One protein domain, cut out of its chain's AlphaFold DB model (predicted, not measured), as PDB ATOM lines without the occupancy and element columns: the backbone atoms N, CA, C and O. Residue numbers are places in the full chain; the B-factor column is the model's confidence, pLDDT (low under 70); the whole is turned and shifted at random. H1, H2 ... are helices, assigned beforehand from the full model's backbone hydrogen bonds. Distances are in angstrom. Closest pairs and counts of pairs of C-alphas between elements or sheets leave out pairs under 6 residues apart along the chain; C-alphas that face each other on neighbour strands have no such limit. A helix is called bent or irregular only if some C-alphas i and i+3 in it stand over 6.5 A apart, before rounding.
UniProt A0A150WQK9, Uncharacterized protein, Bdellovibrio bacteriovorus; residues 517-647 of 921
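This is residues 517 to 647 of the 921 residues of an uncharacterized protein of Bdellovibrio bacteriovorus (UniProt A0A150WQK9). Two rows of helices lie one over the other: H1, H3, H6 and H8 form one row, H2, H5 and H7 the other, and the helices of one row run broadly against those of the other. The four-residue H4 lies toward one end of the helices, near H2, H3, H5 and H6, and residues 517 to 534, with no named element, lie at the H1 end of the rows. The printed part has 131 residues with eight named helices, H1 to H8 in order along the chain, and no named strand, and its class is all helix. It is compact, with a radius of gyration of the C-alphas of 14.0 A, and rounded, spanning 38 by 31 by 24 A.

Start with the longest helix, H3: find C-alpha 563 at (44.050, -18.006, 18.973) and go 22.6 A to C-alpha 579 at (40.978, -40.168, 21.870). H3 is irregular, with C-alphas 565 and 568 7.5 A apart. Before it come H1, residues 535 to 541, and H2, residues 549 to 561, 18.5 A long. After it come H4, residues 583 to 586, H5, residues 588 to 600, 18.7 A long, and H6, residues 606 to 614. H7 runs 17.4 A over residues 620 to 632, and H8, residues 640 to 647, ends at C-alpha 647, (61.641, -34.895, 26.574).

Look first at H2, H3 and H5, an up and down bundle, each helix running against the one before it. H2 and H3 form a helical hairpin and touch at a shallow tilt of 28 degrees; their closest C-alphas, of Ala 559 and Leu 566, are 4.9 A apart. H2 touches H5 at 19 degrees, the same way, closest at Ile 556 and Phe 597, with C-alphas 6.1 A apart. H1 touches H3, with C-alphas of Ala 539 and Pro 569 closest at 4.2 A. H3 touches H6 with residues 571 to 578 alone, closest at the C-alphas of Glu 575 and Val 607, 5.6 A. H5 and H6 are a second helical hairpin, where the C-alphas of Leu 594 and Ala 608 come closest at 5.2 A. H7 touches H5 with residues 621 to 626 alone, closest at the C-alphas of Leu 592 and Val 622, 5.2 A. H8 touches H6 at a tilt of 36 degrees, only just steep, with C-alphas of Asp 606 and Ala 642 closest at 6.7 A. H4 is close to H2 but not clearly touching, with C-alphas of Ala 549 and Val 584 closest at 5.9 A. In H1, H2, H5, H6, H7 and H8 every O i to N i+4 pair is within hydrogen-bond range; in H3 11 of 13 are, and H4 is too short for such a pair.

The C-alphas of Arg 519 and Glu 634 are the two farthest apart, 41.6 A. The printed part has no cut, and no link is long. Mean pLDDT of the printed part is 82.5; look for values under 70 at residues 517 to 523, 531, 603 to 605 and 633 to 638.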
ATOM      1  N   GLU A 517      33.189 -44.256  25.391       51.03
ATOM      2  CA  GLU A 517      34.395 -44.429  24.579       51.03
ATOM      3  C   GLU A 517      34.053 -45.391  23.416       51.03
ATOM      4  O   GLU A 517      33.415 -46.411  23.664       51.03
ATOM      5  N   HIS A 518      34.513 -45.133  22.183       53.59
ATOM      6  CA  HIS A 518      34.438 -46.029  20.999       53.59
ATOM      7  C   HIS A 518      33.298 -45.843  19.969       53.59
ATOM      8  O   HIS A 518      33.137 -46.708  19.101       53.59
ATOM      9  N   ARG A 519      32.561 -44.722  19.922       58.56
ATOM     10  CA  ARG A 519      31.708 -44.464  18.737       58.56
ATOM     11  C   ARG A 519      32.556 -44.219  17.476       58.56
ATOM     12  O   ARG A 519      33.489 -43.413  17.515       58.56
ATOM     13  N   PRO A 520      32.245 -44.866  16.334       52.69
ATOM     14  CA  PRO A 520      32.938 -44.590  15.086       52.69
ATOM     15  C   PRO A 520      32.618 -43.163  14.628       52.69
ATOM     16  O   PRO A 520      31.466 -42.773  14.445       52.69
ATOM     17  N   LEU A 521      33.671 -42.359  14.495       66.12
ATOM     18  CA  LEU A 521      33.578 -40.987  14.022       66.12
ATOM     19  C   LEU A 521      33.264 -40.954  12.514       66.12
ATOM     20  O   LEU A 521      33.877 -41.678  11.726       66.12
ATOM     21  N   ILE A 522      32.378 -40.050  12.095       68.69
ATOM     22  CA  ILE A 522      31.895 -39.962  10.711       68.69
ATOM     23  C   ILE A 522      32.919 -39.250   9.828       68.69
ATOM     24  O   ILE A 522      33.239 -38.086  10.093       68.69
ATOM     25  N   PRO A 523      33.411 -39.875   8.746       69.50
ATOM     26  CA  PRO A 523      34.307 -39.207   7.816       69.50
ATOM     27  C   PRO A 523      33.544 -38.158   7.000       69.50
ATOM     28  O   PRO A 523      32.616 -38.471   6.253       69.50
ATOM     29  N   VAL A 524      33.970 -36.902   7.088       72.81
ATOM     30  CA  VAL A 524      33.515 -35.817   6.201       72.81
ATOM     31  C   VAL A 524      34.692 -35.338   5.371       72.81
ATOM     32  O   VAL A 524      35.822 -35.372   5.828       72.81
ATOM     33  N   LYS A 525      34.423 -34.909   4.133       70.06
ATOM     34  CA  LYS A 525      35.465 -34.431   3.205       70.06
ATOM     35  C   LYS A 525      35.737 -32.931   3.298       70.06
ATOM     36  O   LYS A 525      36.752 -32.478   2.798       70.06
ATOM     37  N   ASN A 526      34.791 -32.150   3.825       71.56
ATOM     38  CA  ASN A 526      34.897 -30.694   3.936       71.56
ATOM     39  C   ASN A 526      34.058 -30.198   5.116       71.56
ATOM     40  O   ASN A 526      32.891 -30.577   5.246       71.56
ATOM     41  N   LEU A 527      34.623 -29.306   5.933       70.62
ATOM     42  CA  LEU A 527      33.860 -28.544   6.920       70.62
ATOM     43  C   LEU A 527      33.210 -27.334   6.250       70.62
ATOM     44  O   LEU A 527      33.799 -26.677   5.392       70.62
ATOM     45  N   ASN A 528      31.986 -27.012   6.657       72.44
ATOM     46  CA  ASN A 528      31.345 -25.778   6.226       72.44
ATOM     47  C   ASN A 528      32.075 -24.593   6.871       72.44
ATOM     48  O   ASN A 528      32.083 -24.449   8.092       72.44
ATOM     49  N   THR A 529      32.667 -23.728   6.054       72.94
ATOM     50  CA  THR A 529      33.507 -22.617   6.522       72.94
ATOM     51  C   THR A 529      32.775 -21.632   7.429       72.94
ATOM     52  O   THR A 529      33.404 -21.079   8.322       72.94
ATOM     53  N   GLY A 530      31.461 -21.454   7.253       71.31
ATOM     54  CA  GLY A 530      30.644 -20.595   8.115       71.31
ATOM     55  C   GLY A 530      30.315 -21.207   9.480       71.31
ATOM     56  O   GLY A 530      29.734 -20.529  10.312       71.31
ATOM     57  N   LEU A 531      30.636 -22.483   9.703       66.44
ATOM     58  CA  LEU A 531      30.435 -23.174  10.981       66.44
ATOM     59  C   LEU A 531      31.718 -23.286  11.782       66.44
ATOM     60  O   LEU A 531      31.679 -23.282  13.000       66.44
ATOM     61  N   ILE A 532      32.862 -23.307  11.103       77.00
ATOM     62  CA  ILE A 532      34.180 -23.267  11.744       77.00
ATOM     63  C   ILE A 532      34.378 -21.967  12.548       77.00
ATOM     64  O   ILE A 532      35.283 -21.880  13.364       77.00
ATOM     65  N   GLU A 533      33.560 -20.935  12.337       80.31
ATOM     66  CA  GLU A 533      33.608 -19.721  13.163       80.31
ATOM     67  C   GLU A 533      32.721 -19.796  14.420       80.31
ATOM     68  O   GLU A 533      32.857 -18.948  15.299       80.31
ATOM     69  N   ASP A 534      31.864 -20.813  14.539       81.50
ATOM     70  CA  ASP A 534      31.056 -21.080  15.728       81.50
ATOM     71  C   ASP A 534      31.860 -21.944  16.717       81.50
ATOM     72  O   ASP A 534      32.177 -23.111  16.462       81.50
ATOM     73  N   THR A 535      32.212 -21.350  17.857       82.00
ATOM     74  CA  THR A 535      33.059 -21.976  18.878       82.00
ATOM     75  C   THR A 535      32.382 -23.156  19.566       82.00
ATOM     76  O   THR A 535      33.062 -24.127  19.896       82.00
ATOM     77  N   GLN A 536      31.058 -23.121  19.739       74.50
ATOM     78  CA  GLN A 536      30.311 -24.233  20.324       74.50
ATOM     79  C   GLN A 536      30.208 -25.392  19.341       74.50
ATOM     80  O   GLN A 536      30.370 -26.548  19.731       74.50
ATOM     81  N   TYR A 537      29.982 -25.106  18.056       78.44
ATOM     82  CA  TYR A 537      30.020 -26.157  17.045       78.44
ATOM     83  C   TYR A 537      31.384 -26.840  17.008       78.44
ATOM     84  O   TYR A 537      31.449 -28.070  17.041       78.44
ATOM     85  N   LEU A 538      32.455 -26.046  16.952       80.69
ATOM     86  CA  LEU A 538      33.809 -26.573  16.902       80.69
ATOM     87  C   LEU A 538      34.095 -27.461  18.103       80.69
ATOM     88  O   LEU A 538      34.370 -28.631  17.888       80.69
ATOM     89  N   ALA A 539      33.923 -26.973  19.335       78.94
ATOM     90  CA  ALA A 539      34.214 -27.752  20.543       78.94
ATOM     91  C   ALA A 539      33.574 -29.155  20.528       78.94
ATOM     92  O   ALA A 539      34.146 -30.115  21.042       78.94
ATOM     93  N   ASN A 540      32.420 -29.299  19.873       75.75
ATOM     94  CA  ASN A 540      31.645 -30.533  19.851       75.75
ATOM     95  C   ASN A 540      31.820 -31.397  18.614       75.75
ATOM     96  O   ASN A 540      31.531 -32.595  18.674       75.75
ATOM     97  N   ILE A 541      32.311 -30.843  17.504       80.56
ATOM     98  CA  ILE A 541      32.440 -31.593  16.253       80.56
ATOM     99  C   ILE A 541      33.332 -32.832  16.423       80.56
ATOM    100  O   ILE A 541      33.105 -33.860  15.785       80.56
ATOM    101  N   GLY A 542      34.294 -32.778  17.351       77.56
ATOM    102  CA  GLY A 542      35.210 -33.876  17.640       77.56
ATOM    103  C   GLY A 542      34.564 -35.141  18.214       77.56
ATOM    104  O   GLY A 542      35.212 -36.183  18.212       77.56
ATOM    105  N   CYS A 543      33.308 -35.077  18.670       77.75
ATOM    106  CA  CYS A 543      32.600 -36.248  19.201       77.75
ATOM    107  C   CYS A 543      31.952 -37.119  18.129       77.75
ATOM    108  O   CYS A 543      31.677 -38.287  18.372       77.75
ATOM    109  N   TYR A 544      31.668 -36.555  16.955       71.94
ATOM    110  CA  TYR A 544      30.914 -37.252  15.912       71.94
ATOM    111  C   TYR A 544      31.565 -37.161  14.534       71.94
ATOM    112  O   TYR A 544      31.221 -37.941  13.654       71.94
ATOM    113  N   VAL A 545      32.536 -36.272  14.318       77.81
ATOM    114  CA  VAL A 545      33.246 -36.156  13.042       77.81
ATOM    115  C   VAL A 545      34.673 -36.665  13.142       77.81
ATOM    116  O   VAL A 545      35.460 -36.224  13.982       77.81
ATOM    117  N   ARG A 546      35.024 -37.525  12.183       84.19
ATOM    118  CA  ARG A 546      36.393 -37.938  11.910       84.19
ATOM    119  C   ARG A 546      37.009 -36.928  10.969       84.19
ATOM    120  O   ARG A 546      36.642 -36.856   9.796       84.19
ATOM    121  N   LEU A 547      37.950 -36.157  11.491       88.31
ATOM    122  CA  LEU A 547      38.675 -35.189  10.687       88.31
ATOM    123  C   LEU A 547      39.733 -35.905   9.841       88.31
ATOM    124  O   LEU A 547      40.433 -36.795  10.333       88.31
ATOM    125  N   ASP A 548      39.843 -35.524   8.572       90.12
ATOM    126  CA  ASP A 548      40.958 -35.919   7.716       90.12
ATOM    127  C   ASP A 548      42.127 -34.921   7.834       90.12
ATOM    128  O   ASP A 548      42.043 -33.904   8.530       90.12
ATOM    129  N   ALA A 549      43.261 -35.236   7.197       92.69
ATOM    130  CA  ALA A 549      44.469 -34.425   7.330       92.69
ATOM    131  C   ALA A 549      44.260 -32.991   6.800       92.69
ATOM    132  O   ALA A 549      44.570 -32.054   7.540       92.69
ATOM    133  N   PRO A 550      43.686 -32.772   5.597       92.88
ATOM    134  CA  PRO A 550      43.360 -31.429   5.118       92.88
ATOM    135  C   PRO A 550      42.501 -30.614   6.090       92.88
ATOM    136  O   PRO A 550      42.784 -29.435   6.307       92.88
ATOM    137  N   MET A 551      41.482 -31.224   6.704       91.38
ATOM    138  CA  MET A 551      40.601 -30.540   7.654       91.38
ATOM    139  C   MET A 551      41.322 -30.182   8.951       91.38
ATOM    140  O   MET A 551      41.168 -29.062   9.434       91.38
ATOM    141  N   ILE A 552      42.134 -31.091   9.501       93.25
ATOM    142  CA  ILE A 552      42.941 -30.801  10.695       93.25
ATOM    143  C   ILE A 552      43.897 -29.640  10.421       93.25
ATOM    144  O   ILE A 552      43.982 -28.709  11.221       93.25
ATOM    145  N   LEU A 553      44.574 -29.656   9.272       94.44
ATOM    146  CA  LEU A 553      45.491 -28.590   8.878       94.44
ATOM    147  C   LEU A 553      44.765 -27.247   8.691       94.44
ATOM    148  O   LEU A 553      45.272 -26.220   9.139       94.44
ATOM    149  N   ASP A 554      43.577 -27.222   8.075       93.06
ATOM    150  CA  ASP A 554      42.773 -25.995   7.942       93.06
ATOM    151  C   ASP A 554      42.318 -25.458   9.310       93.06
ATOM    152  O   ASP A 554      42.469 -24.264   9.580       93.06
ATOM    153  N   LEU A 555      41.833 -26.329  10.204       92.56
ATOM    154  CA  LEU A 555      41.423 -25.955  11.563       92.56
ATOM    155  C   LEU A 555      42.585 -25.371  12.369       92.56
ATOM    156  O   LEU A 555      42.443 -24.290  12.943       92.56
ATOM    157  N   ILE A 556      43.741 -26.040  12.359       94.44
ATOM    158  CA  ILE A 556      44.961 -25.555  13.012       94.44
ATOM    159  C   ILE A 556      45.343 -24.182  12.454       94.44
ATOM    160  O   ILE A 556      45.539 -23.238  13.216       94.44
ATOM    161  N   ASN A 557      45.389 -24.027  11.129       94.12
ATOM    162  CA  ASN A 557      45.766 -22.765  10.494       94.12
ATOM    163  C   ASN A 557      44.809 -21.614  10.831       94.12
ATOM    164  O   ASN A 557      45.247 -20.474  11.001       94.12
ATOM    165  N   ARG A 558      43.504 -21.881  10.931       93.31
ATOM    166  CA  ARG A 558      42.510 -20.879  11.345       93.31
ATOM    167  C   ARG A 558      42.658 -20.512  12.812       93.31
ATOM    168  O   ARG A 558      42.635 -19.326  13.134       93.31
ATOM    169  N   ALA A 559      42.852 -21.501  13.677       92.75
ATOM    170  CA  ALA A 559      43.022 -21.267  15.100       92.75
ATOM    171  C   ALA A 559      44.331 -20.533  15.414       92.75
ATOM    172  O   ALA A 559      44.319 -19.613  16.219       92.75
ATOM    173  N   MET A 560      45.422 -20.807  14.690       91.94
ATOM    174  CA  MET A 560      46.659 -20.018  14.798       91.94
ATOM    175  C   MET A 560      46.484 -18.551  14.368       91.94
ATOM    176  O   MET A 560      47.190 -17.682  14.869       91.94
ATOM    177  N   LYS A 561      45.547 -18.247  13.456       94.06
ATOM    178  CA  LYS A 561      45.223 -16.863  13.054       94.06
ATOM    179  C   LYS A 561      44.301 -16.143  14.043       94.06
ATOM    180  O   LYS A 561      44.289 -14.915  14.057       94.06
ATOM    181  N   LYS A 562      43.503 -16.885  14.817       93.44
ATOM    182  CA  LYS A 562      42.535 -16.371  15.801       93.44
ATOM    183  C   LYS A 562      42.635 -17.167  17.123       93.44
ATOM    184  O   LYS A 562      41.663 -17.839  17.488       93.44
ATOM    185  N   PRO A 563      43.786 -17.135  17.822       90.31
ATOM    186  CA  PRO A 563      44.050 -18.006  18.973       90.31
ATOM    187  C   PRO A 563      43.050 -17.793  20.114       90.31
ATOM    188  O   PRO A 563      42.554 -18.768  20.670       90.31
ATOM    189  N   ASP A 564      42.662 -16.545  20.383       88.62
ATOM    190  CA  ASP A 564      41.770 -16.212  21.502       88.62
ATOM    191  C   ASP A 564      40.337 -16.734  21.321       88.62
ATOM    192  O   ASP A 564      39.675 -17.076  22.296       88.62
ATOM    193  N   SER A 565      39.834 -16.801  20.080       89.31
ATOM    194  CA  SER A 565      38.444 -17.198  19.815       89.31
ATOM    195  C   SER A 565      38.302 -18.651  19.371       89.31
ATOM    196  O   SER A 565      37.329 -19.303  19.725       89.31
ATOM    197  N   LEU A 566      39.237 -19.167  18.567       90.88
ATOM    198  CA  LEU A 566      39.144 -20.517  17.993       90.88
ATOM    199  C   LEU A 566      40.068 -21.520  18.678       90.88
ATOM    200  O   LEU A 566      39.967 -22.716  18.419       90.88
ATOM    201  N   GLY A 567      40.966 -21.053  19.541       91.44
ATOM    202  CA  GLY A 567      42.042 -21.869  20.059       91.44
ATOM    203  C   GLY A 567      41.597 -23.049  20.911       91.44
ATOM    204  O   GLY A 567      41.843 -24.201  20.555       91.44
ATOM    205  N   SER A 568      40.905 -22.759  22.013       90.31
ATOM    206  CA  SER A 568      40.360 -23.784  22.915       90.31
ATOM    207  C   SER A 568      39.351 -24.714  22.212       90.31
ATOM    208  O   SER A 568      39.547 -25.926  22.289       90.31
ATOM    209  N   PRO A 569      38.372 -24.219  21.426       87.81
ATOM    210  CA  PRO A 569      37.443 -25.093  20.702       87.81
ATOM    211  C   PRO A 569      38.121 -26.067  19.732       87.81
ATOM    212  O   PRO A 569      37.757 -27.243  19.663       87.81
ATOM    213  N   VAL A 570      39.128 -25.603  18.981       92.50
ATOM    214  CA  VAL A 570      39.890 -26.469  18.070       92.50
ATOM    215  C   VAL A 570      40.751 -27.460  18.851       92.50
ATOM    216  O   VAL A 570      40.828 -28.620  18.459       92.50
ATOM    217  N   ALA A 571      41.346 -27.056  19.975       90.81
ATOM    218  CA  ALA A 571      42.107 -27.964  20.828       90.81
ATOM    219  C   ALA A 571      41.246 -29.120  21.359       90.81
ATOM    220  O   ALA A 571      41.622 -30.279  21.184       90.81
ATOM    221  N   GLU A 572      40.066 -28.819  21.907       88.38
ATOM    222  CA  GLU A 572      39.113 -29.827  22.389       88.38
ATOM    223  C   GLU A 572      38.666 -30.771  21.265       88.38
ATOM    224  O   GLU A 572      38.618 -31.988  21.437       88.38
ATOM    225  N   THR A 573      38.398 -30.222  20.075       89.25
ATOM    226  CA  THR A 573      38.039 -31.011  18.887       89.25
ATOM    227  C   THR A 573      39.108 -32.043  18.542       89.25
ATOM    228  O   THR A 573      38.805 -33.209  18.264       89.25
ATOM    229  N   LEU A 574      40.362 -31.586  18.495       92.56
ATOM    230  CA  LEU A 574      41.508 -32.396  18.110       92.56
ATOM    231  C   LEU A 574      41.789 -33.453  19.172       92.56
ATOM    232  O   LEU A 574      42.014 -34.605  18.820       92.56
ATOM    233  N   GLU A 575      41.695 -33.093  20.451       89.94
ATOM    234  CA  GLU A 575      41.857 -34.022  21.564       89.94
ATOM    235  C   GLU A 575      40.847 -35.174  21.507       89.94
ATOM    236  O   GLU A 575      41.250 -36.337  21.549       89.94
ATOM    237  N   ARG A 576      39.561 -34.879  21.283       86.12
ATOM    238  CA  ARG A 576      38.525 -35.916  21.118       86.12
ATOM    239  C   ARG A 576      38.797 -36.815  19.905       86.12
ATOM    240  O   ARG A 576      38.618 -38.030  19.962       86.12
ATOM    241  N   ASN A 577      39.292 -36.250  18.802       89.44
ATOM    242  CA  ASN A 577      39.685 -37.021  17.617       89.44
ATOM    243  C   ASN A 577      40.924 -37.914  17.878       89.44
ATOM    244  O   ASN A 577      41.017 -39.008  17.314       89.44
ATOM    245  N   ILE A 578      41.855 -37.482  18.737       88.38
ATOM    246  CA  ILE A 578      43.009 -38.278  19.198       88.38
ATOM    247  C   ILE A 578      42.554 -39.401  20.142       88.38
ATOM    248  O   ILE A 578      43.110 -40.502  20.119       88.38
ATOM    249  N   ASP A 579      41.541 -39.155  20.973       84.25
ATOM    250  CA  ASP A 579      40.978 -40.168  21.870       84.25
ATOM    251  C   ASP A 579      40.287 -41.307  21.153       84.25
ATOM    252  O   ASP A 579      40.510 -42.466  21.492       84.25
ATOM    253  N   ASN A 580      39.632 -40.996  20.044       80.88
ATOM    254  CA  ASN A 580      39.030 -41.986  19.164       80.88
ATOM    255  C   ASN A 580      40.034 -42.681  18.216       80.88
ATOM    256  O   ASN A 580      39.632 -43.243  17.197       80.88
ATOM    257  N   ASN A 581      41.340 -42.645  18.519       85.88
ATOM    258  CA  ASN A 581      42.413 -43.313  17.767       85.88
ATOM    259  C   ASN A 581      42.401 -43.022  16.253       85.88
ATOM    260  O   ASN A 581      42.675 -43.905  15.434       85.88
ATOM    261  N   ASN A 582      42.085 -41.789  15.845       84.88
ATOM    262  CA  ASN A 582      42.044 -41.443  14.427       84.88
ATOM    263  C   ASN A 582      43.463 -41.549  13.802       84.88
ATOM    264  O   ASN A 582      44.356 -40.782  14.165       84.88
ATOM    265  N   PRO A 583      43.711 -42.453  12.833       87.19
ATOM    266  CA  PRO A 583      45.052 -42.715  12.296       87.19
ATOM    267  C   PRO A 583      45.667 -41.527  11.550       87.19
ATOM    268  O   PRO A 583      46.865 -41.527  11.284       87.19
ATOM    269  N   VAL A 584      44.872 -40.505  11.229       91.69
ATOM    270  CA  VAL A 584      45.348 -39.260  10.616       91.69
ATOM    271  C   VAL A 584      46.416 -38.554  11.464       91.69
ATOM    272  O   VAL A 584      47.283 -37.880  10.922       91.69
ATOM    273  N   PHE A 585      46.416 -38.758  12.786       91.81
ATOM    274  CA  PHE A 585      47.412 -38.190  13.700       91.81
ATOM    275  C   PHE A 585      48.793 -38.856  13.609       91.81
ATOM    276  O   PHE A 585      49.757 -38.386  14.216       91.81
ATOM    277  N   ALA A 586      48.919 -39.933  12.829       89.38
ATOM    278  CA  ALA A 586      50.210 -40.488  12.439       89.38
ATOM    279  C   ALA A 586      50.817 -39.776  11.212       89.38
ATOM    280  O   ALA A 586      51.975 -40.034  10.880       89.38
ATOM    281  N   ASP A 587      50.063 -38.903  10.529       94.00
ATOM    282  CA  ASP A 587      50.559 -38.142   9.385       94.00
ATOM    283  C   ASP A 587      51.605 -37.100   9.840       94.00
ATOM    284  O   ASP A 587      51.315 -36.276  10.716       94.00
ATOM    285  N   PRO A 588      52.824 -37.094   9.264       93.12
ATOM    286  CA  PRO A 588      53.878 -36.162   9.654       93.12
ATOM    287  C   PRO A 588      53.506 -34.680   9.528       93.12
ATOM    288  O   PRO A 588      53.950 -33.885  10.353       93.12
ATOM    289  N   GLN A 589      52.708 -34.294   8.527       94.88
ATOM    290  CA  GLN A 589      52.286 -32.903   8.340       94.88
ATOM    291  C   GLN A 589      51.296 -32.488   9.428       94.88
ATOM    292  O   GLN A 589      51.397 -31.385   9.964       94.88
ATOM    293  N   VAL A 590      50.385 -33.391   9.801       94.69
ATOM    294  CA  VAL A 590      49.447 -33.172  10.911       94.69
ATOM    295  C   VAL A 590      50.195 -33.064  12.237       94.69
ATOM    296  O   VAL A 590      49.958 -32.125  12.992       94.69
ATOM    297  N   GLN A 591      51.145 -33.962  12.506       93.88
ATOM    298  CA  GLN A 591      51.985 -33.896  13.707       93.88
ATOM    299  C   GLN A 591      52.794 -32.597  13.776       93.88
ATOM    300  O   GLN A 591      52.884 -31.982  14.838       93.88
ATOM    301  N   LEU A 592      53.364 -32.157  12.650       93.56
ATOM    302  CA  LEU A 592      54.131 -30.916  12.576       93.56
ATOM    303  C   LEU A 592      53.247 -29.707  12.905       93.56
ATOM    304  O   LEU A 592      53.599 -28.905  13.771       93.56
ATOM    305  N   ALA A 593      52.071 -29.637  12.281       94.25
ATOM    306  CA  ALA A 593      51.096 -28.585  12.526       94.25
ATOM    307  C   ALA A 593      50.562 -28.606  13.965       94.25
ATOM    308  O   ALA A 593      50.358 -27.548  14.547       94.25
ATOM    309  N   LEU A 594      50.374 -29.782  14.574       92.12
ATOM    310  CA  LEU A 594      49.954 -29.904  15.974       92.12
ATOM    311  C   LEU A 594      51.006 -29.383  16.946       92.12
ATOM    312  O   LEU A 594      50.661 -28.708  17.918       92.12
ATOM    313  N   VAL A 595      52.283 -29.679  16.690       90.81
ATOM    314  CA  VAL A 595      53.394 -29.106  17.456       90.81
ATOM    315  C   VAL A 595      53.391 -27.588  17.292       90.81
ATOM    316  O   VAL A 595      53.537 -26.871  18.274       90.81
ATOM    317  N   ASP A 596      53.151 -27.067  16.092       90.50
ATOM    318  CA  ASP A 596      53.070 -25.620  15.896       90.50
ATOM    319  C   ASP A 596      51.892 -24.987  16.640       90.50
ATOM    320  O   ASP A 596      52.081 -24.023  17.384       90.50
ATOM    321  N   PHE A 597      50.716 -25.591  16.503       89.69
ATOM    322  CA  PHE A 597      49.479 -25.206  17.165       89.69
ATOM    323  C   PHE A 597      49.629 -25.166  18.684       89.69
ATOM    324  O   PHE A 597      49.289 -24.168  19.314       89.69
ATOM    325  N   SER A 598      50.193 -26.219  19.277       87.62
ATOM    326  CA  SER A 598      50.233 -26.354  20.734       87.62
ATOM    327  C   SER A 598      51.220 -25.395  21.402       87.62
ATOM    328  O   SER A 598      51.114 -25.133  22.590       87.62
ATOM    329  N   PHE A 599      52.172 -24.834  20.653       85.00
ATOM    330  CA  PHE A 599      53.058 -23.781  21.164       85.00
ATOM    331  C   PHE A 599      52.435 -22.381  21.060       85.00
ATOM    332  O   PHE A 599      52.880 -21.473  21.756       85.00
ATOM    333  N   VAL A 600      51.439 -22.193  20.188       85.12
ATOM    334  CA  VAL A 600      50.784 -20.896  19.956       85.12
ATOM    335  C   VAL A 600      49.485 -20.766  20.754       85.12
ATOM    336  O   VAL A 600      49.162 -19.679  21.216       85.12
ATOM    337  N   VAL A 601      48.731 -21.858  20.896       80.81
ATOM    338  CA  VAL A 601      47.310 -21.809  21.265       80.81
ATOM    339  C   VAL A 601      46.996 -22.466  22.607       80.81
ATOM    340  O   VAL A 601      46.183 -21.945  23.364       80.81
ATOM    341  N   THR A 602      47.620 -23.602  22.923       73.81
ATOM    342  CA  THR A 602      47.399 -24.326  24.182       73.81
ATOM    343  C   THR A 602      48.657 -24.234  25.043       73.81
ATOM    344  O   THR A 602      49.509 -25.115  24.950       73.81
ATOM    345  N   PRO A 603      48.833 -23.172  25.856       58.97
ATOM    346  CA  PRO A 603      50.019 -23.007  26.698       58.97
ATOM    347  C   PRO A 603      50.116 -24.162  27.711       58.97
ATOM    348  O   PRO A 603      49.520 -24.133  28.782       58.97
ATOM    349  N   GLY A 604      50.796 -25.238  27.310       60.03
ATOM    350  CA  GLY A 604      50.655 -26.565  27.916       60.03
ATOM    351  C   GLY A 604      50.864 -27.730  26.944       60.03
ATOM    352  O   GLY A 604      51.154 -28.827  27.382       60.03
ATOM    353  N   GLY A 605      50.809 -27.554  25.621       68.50
ATOM    354  CA  GLY A 605      51.272 -28.603  24.702       68.50
ATOM    355  C   GLY A 605      50.399 -29.869  24.611       68.50
ATOM    356  O   GLY A 605      50.758 -30.771  23.854       68.50
ATOM    357  N   ASP A 606      49.301 -29.965  25.366       81.50
ATOM    358  CA  ASP A 606      48.652 -31.244  25.690       81.50
ATOM    359  C   ASP A 606      48.142 -32.007  24.463       81.50
ATOM    360  O   ASP A 606      48.363 -33.212  24.356       81.50
ATOM    361  N   VAL A 607      47.557 -31.310  23.483       85.12
ATOM    362  CA  VAL A 607      47.028 -31.930  22.254       85.12
ATOM    363  C   VAL A 607      48.147 -32.579  21.428       85.12
ATOM    364  O   VAL A 607      48.035 -33.743  21.038       85.12
ATOM    365  N   ALA A 608      49.256 -31.870  21.184       87.25
ATOM    366  CA  ALA A 608      50.401 -32.433  20.467       87.25
ATOM    367  C   ALA A 608      51.059 -33.572  21.245       87.25
ATOM    368  O   ALA A 608      51.371 -34.605  20.660       87.25
ATOM    369  N   ILE A 609      51.240 -33.420  22.557       89.06
ATOM    370  CA  ILE A 609      51.837 -34.462  23.393       89.06
ATOM    371  C   ILE A 609      50.995 -35.736  23.348       89.06
ATOM    372  O   ILE A 609      51.534 -36.814  23.115       89.06
ATOM    373  N   LYS A 610      49.677 -35.612  23.510       87.31
ATOM    374  CA  LYS A 610      48.737 -36.735  23.484       87.31
ATOM    375  C   LYS A 610      48.712 -37.422  22.117       87.31
ATOM    376  O   LYS A 610      48.739 -38.649  22.048       87.31
ATOM    377  N   SER A 611      48.750 -36.647  21.030       89.19
ATOM    378  CA  SER A 611      48.887 -37.179  19.667       89.19
ATOM    379  C   SER A 611      50.199 -37.945  19.468       89.19
ATOM    380  O   SER A 611      50.204 -39.004  18.844       89.19
ATOM    381  N   LEU A 612      51.317 -37.403  19.954       88.50
ATOM    382  CA  LEU A 612      52.645 -37.988  19.770       88.50
ATOM    383  C   LEU A 612      52.856 -39.228  20.644       88.50
ATOM    384  O   LEU A 612      53.484 -40.175  20.186       88.50
ATOM    385  N   ASP A 613      52.312 -39.249  21.863       87.31
ATOM    386  CA  ASP A 613      52.424 -40.384  22.786       87.31
ATOM    387  C   ASP A 613      51.663 -41.618  22.276       87.31
ATOM    388  O   ASP A 613      52.154 -42.740  22.395       87.31
ATOM    389  N   LYS A 614      50.512 -41.412  21.614       86.06
ATOM    390  CA  LYS A 614      49.755 -42.487  20.949       86.06
ATOM    391  C   LYS A 614      50.343 -42.914  19.600       86.06
ATOM    392  O   LYS A 614      49.976 -43.969  19.080       86.06
ATOM    393  N   SER A 615      51.238 -42.125  19.003       86.25
ATOM    394  CA  SER A 615      51.802 -42.462  17.697       86.25
ATOM    395  C   SER A 615      52.953 -43.459  17.815       86.25
ATOM    396  O   SER A 615      53.969 -43.208  18.459       86.25
ATOM    397  N   SER A 616      52.856 -44.570  17.082       83.44
ATOM    398  CA  SER A 616      53.960 -45.532  16.950       83.44
ATOM    399  C   SER A 616      55.114 -45.020  16.076       83.44
ATOM    400  O   SER A 616      56.194 -45.615  16.068       83.44
ATOM    401  N   ARG A 617      54.901 -43.939  15.311       85.50
ATOM    402  CA  ARG A 617      55.893 -43.353  14.398       85.50
ATOM    403  C   ARG A 617      55.875 -41.830  14.480       85.50
ATOM    404  O   ARG A 617      54.833 -41.199  14.311       85.50
ATOM    405  N   ILE A 618      57.048 -41.246  14.691       88.69
ATOM    406  CA  ILE A 618      57.260 -39.798  14.681       88.69
ATOM    407  C   ILE A 618      58.351 -39.520  13.653       88.69
ATOM    408  O   ILE A 618      59.422 -40.130  13.701       88.69
ATOM    409  N   SER A 619      58.074 -38.648  12.683       89.38
ATOM    410  CA  SER A 619      59.038 -38.360  11.618       89.38
ATOM    411  C   SER A 619      60.245 -37.572  12.148       89.38
ATOM    412  O   SER A 619      60.156 -36.829  13.128       89.38
ATOM    413  N   ALA A 620      61.391 -37.694  11.472       87.75
ATOM    414  CA  ALA A 620      62.592 -36.928  11.816       87.75
ATOM    415  C   ALA A 620      62.356 -35.407  11.752       87.75
ATOM    416  O   ALA A 620      62.959 -34.663  12.526       87.75
ATOM    417  N   GLU A 621      61.468 -34.963  10.861       90.88
ATOM    418  CA  GLU A 621      61.061 -33.569  10.698       90.88
ATOM    419  C   GLU A 621      60.273 -33.060  11.911       90.88
ATOM    420  O   GLU A 621      60.637 -32.033  12.479       90.88
ATOM    421  N   VAL A 622      59.282 -33.826  12.384       89.88
ATOM    422  CA  VAL A 622      58.513 -33.505  13.598       89.88
ATOM    423  C   VAL A 622      59.441 -33.422  14.808       89.88
ATOM    424  O   VAL A 622      59.393 -32.455  15.566       89.88
ATOM    425  N   ILE A 623      60.363 -34.380  14.948       87.00
ATOM    426  CA  ILE A 623      61.373 -34.369  16.016       87.00
ATOM    427  C   ILE A 623      62.252 -33.120  15.927       87.00
ATOM    428  O   ILE A 623      62.576 -32.517  16.950       87.00
ATOM    429  N   ASN A 624      62.660 -32.721  14.721       87.06
ATOM    430  CA  ASN A 624      63.502 -31.545  14.537       87.06
ATOM    431  C   ASN A 624      62.734 -30.237  14.804       87.06
ATOM    432  O   ASN A 624      63.324 -29.283  15.315       87.06
ATOM    433  N   ASN A 625      61.427 -30.194  14.532       87.44
ATOM    434  CA  ASN A 625      60.579 -29.060  14.899       87.44
ATOM    435  C   ASN A 625      60.406 -28.956  16.419       87.44
ATOM    436  O   ASN A 625      60.698 -27.906  16.987       87.44
ATOM    437  N   ILE A 626      60.063 -30.060  17.102       86.88
ATOM    438  CA  ILE A 626      60.015 -30.117  18.577       86.88
ATOM    439  C   ILE A 626      61.352 -29.655  19.152       86.88
ATOM    440  O   ILE A 626      61.392 -28.803  20.030       86.88
ATOM    441  N   ARG A 627      62.467 -30.159  18.615       83.25
ATOM    442  CA  ARG A 627      63.817 -29.755  19.017       83.25
ATOM    443  C   ARG A 627      64.014 -28.247  18.881       83.25
ATOM    444  O   ARG A 627      64.489 -27.607  19.810       83.25
ATOM    445  N   THR A 628      63.662 -27.685  17.733       85.19
ATOM    446  CA  THR A 628      63.840 -26.258  17.453       85.19
ATOM    447  C   THR A 628      62.990 -25.423  18.406       85.19
ATOM    448  O   THR A 628      63.503 -24.489  19.012       85.19
ATOM    449  N   LYS A 629      61.730 -25.803  18.629       85.19
ATOM    450  CA  LYS A 629      60.815 -25.065  19.504       85.19
ATOM    451  C   LYS A 629      61.097 -25.237  20.992       85.19
ATOM    452  O   LYS A 629      60.928 -24.291  21.745       85.19
ATOM    453  N   VAL A 630      61.555 -26.405  21.432       81.19
ATOM    454  CA  VAL A 630      61.895 -26.651  22.841       81.19
ATOM    455  C   VAL A 630      63.253 -26.040  23.201       81.19
ATOM    456  O   VAL A 630      63.402 -25.523  24.308       81.19
ATOM    457  N   ILE A 631      64.246 -26.084  22.300       75.62
ATOM    458  CA  ILE A 631      65.619 -25.619  22.584       75.62
ATOM    459  C   ILE A 631      65.820 -24.133  22.283       75.62
ATOM    460  O   ILE A 631      66.555 -23.475  23.017       75.62
ATOM    461  N   ASN A 632      65.250 -23.627  21.185       71.50
ATOM    462  CA  ASN A 632      65.597 -22.301  20.663       71.50
ATOM    463  C   ASN A 632      64.543 -21.228  20.957       71.50
ATOM    464  O   ASN A 632      64.751 -20.083  20.568       71.50
ATOM    465  N   ASN A 633      63.404 -21.572  21.559       65.25
ATOM    466  CA  ASN A 633      62.350 -20.594  21.800       65.25
ATOM    467  C   ASN A 633      62.546 -19.922  23.166       65.25
ATOM    468  O   ASN A 633      62.399 -20.577  24.193       65.25
ATOM    469  N   GLU A 634      62.854 -18.624  23.151       55.91
ATOM    470  CA  GLU A 634      63.100 -17.783  24.337       55.91
ATOM    471  C   GLU A 634      61.806 -17.407  25.097       55.91
ATOM    472  O   GLU A 634      61.860 -16.773  26.145       55.91
ATOM    473  N   GLN A 635      60.620 -17.775  24.587       58.19
ATOM    474  CA  GLN A 635      59.321 -17.441  25.194       58.19
ATOM    475  C   GLN A 635      58.402 -18.663  25.303       58.19
ATOM    476  O   GLN A 635      57.388 -18.779  24.612       58.19
ATOM    477  N   LEU A 636      58.749 -19.611  26.174       60.03
ATOM    478  CA  LEU A 636      57.903 -20.779  26.412       60.03
ATOM    479  C   LEU A 636      56.870 -20.511  27.512       60.03
ATOM    480  O   LEU A 636      57.138 -20.718  28.690       60.03
ATOM    481  N   ASN A 637      55.644 -20.175  27.102       63.34
ATOM    482  CA  ASN A 637      54.431 -20.376  27.908       63.34
ATOM    483  C   ASN A 637      54.037 -21.871  27.922       63.34
ATOM    484  O   ASN A 637      52.917 -22.231  27.573       63.34
ATOM    485  N   ILE A 638      54.969 -22.773  28.248       69.69
ATOM    486  CA  ILE A 638      54.703 -24.217  28.335       69.69
ATOM    487  C   ILE A 638      54.766 -24.650  29.792       69.69
ATOM    488  O   ILE A 638      55.710 -24.309  30.503       69.69
ATOM    489  N   SER A 639      53.765 -25.420  30.224       75.81
ATOM    490  CA  SER A 639      53.735 -25.981  31.572       75.81
ATOM    491  C   SER A 639      54.901 -26.948  31.804       75.81
ATOM    492  O   SER A 639      55.445 -27.575  30.888       75.81
ATOM    493  N   PHE A 640      55.289 -27.090  33.067       71.56
ATOM    494  CA  PHE A 640      56.358 -27.995  33.476       71.56
ATOM    495  C   PHE A 640      56.126 -29.448  33.008       71.56
ATOM    496  O   PHE A 640      57.025 -30.069  32.433       71.56
ATOM    497  N   ASP A 641      54.909 -29.964  33.184       75.62
ATOM    498  CA  ASP A 641      54.559 -31.344  32.828       75.62
ATOM    499  C   ASP A 641      54.654 -31.604  31.324       75.62
ATOM    500  O   ASP A 641      55.091 -32.669  30.880       75.62
ATOM    501  N   ALA A 642      54.312 -30.601  30.524       79.12
ATOM    502  CA  ALA A 642      54.369 -30.687  29.080       79.12
ATOM    503  C   ALA A 642      55.803 -30.783  28.563       79.12
ATOM    504  O   ALA A 642      56.127 -31.628  27.724       79.12
ATOM    505  N   LEU A 643      56.691 -29.954  29.117       79.50
ATOM    506  CA  LEU A 643      58.114 -29.987  28.803       79.50
ATOM    507  C   LEU A 643      58.717 -31.365  29.117       79.50
ATOM    508  O   LEU A 643      59.463 -31.915  28.303       79.50
ATOM    509  N   LYS A 644      58.360 -31.946  30.270       80.38
ATOM    510  CA  LYS A 644      58.792 -33.292  30.662       80.38
ATOM    511  C   LYS A 644      58.343 -34.346  29.645       80.38
ATOM    512  O   LYS A 644      59.175 -35.125  29.179       80.38
ATOM    513  N   LYS A 645      57.072 -34.333  29.234       84.12
ATOM    514  CA  LYS A 645      56.542 -35.283  28.242       84.12
ATOM    515  C   LYS A 645      57.194 -35.127  26.861       84.12
ATOM    516  O   LYS A 645      57.509 -36.130  26.223       84.12
ATOM    517  N   TYR A 646      57.501 -33.906  26.411       84.56
ATOM    518  CA  TYR A 646      58.269 -33.709  25.171       84.56
ATOM    519  C   TYR A 646      59.672 -34.323  25.247       84.56
ATOM    520  O   TYR A 646      60.128 -34.926  24.274       84.56
ATOM    521  N   PHE A 647      60.354 -34.223  26.391       82.62
ATOM    522  CA  PHE A 647      61.641 -34.895  26.574       82.62
ATOM    523  C   PHE A 647      61.509 -36.419  26.560       82.62
ATOM    524  O   PHE A 647      62.328 -37.088  25.930       82.62
TER     525      PHE A 647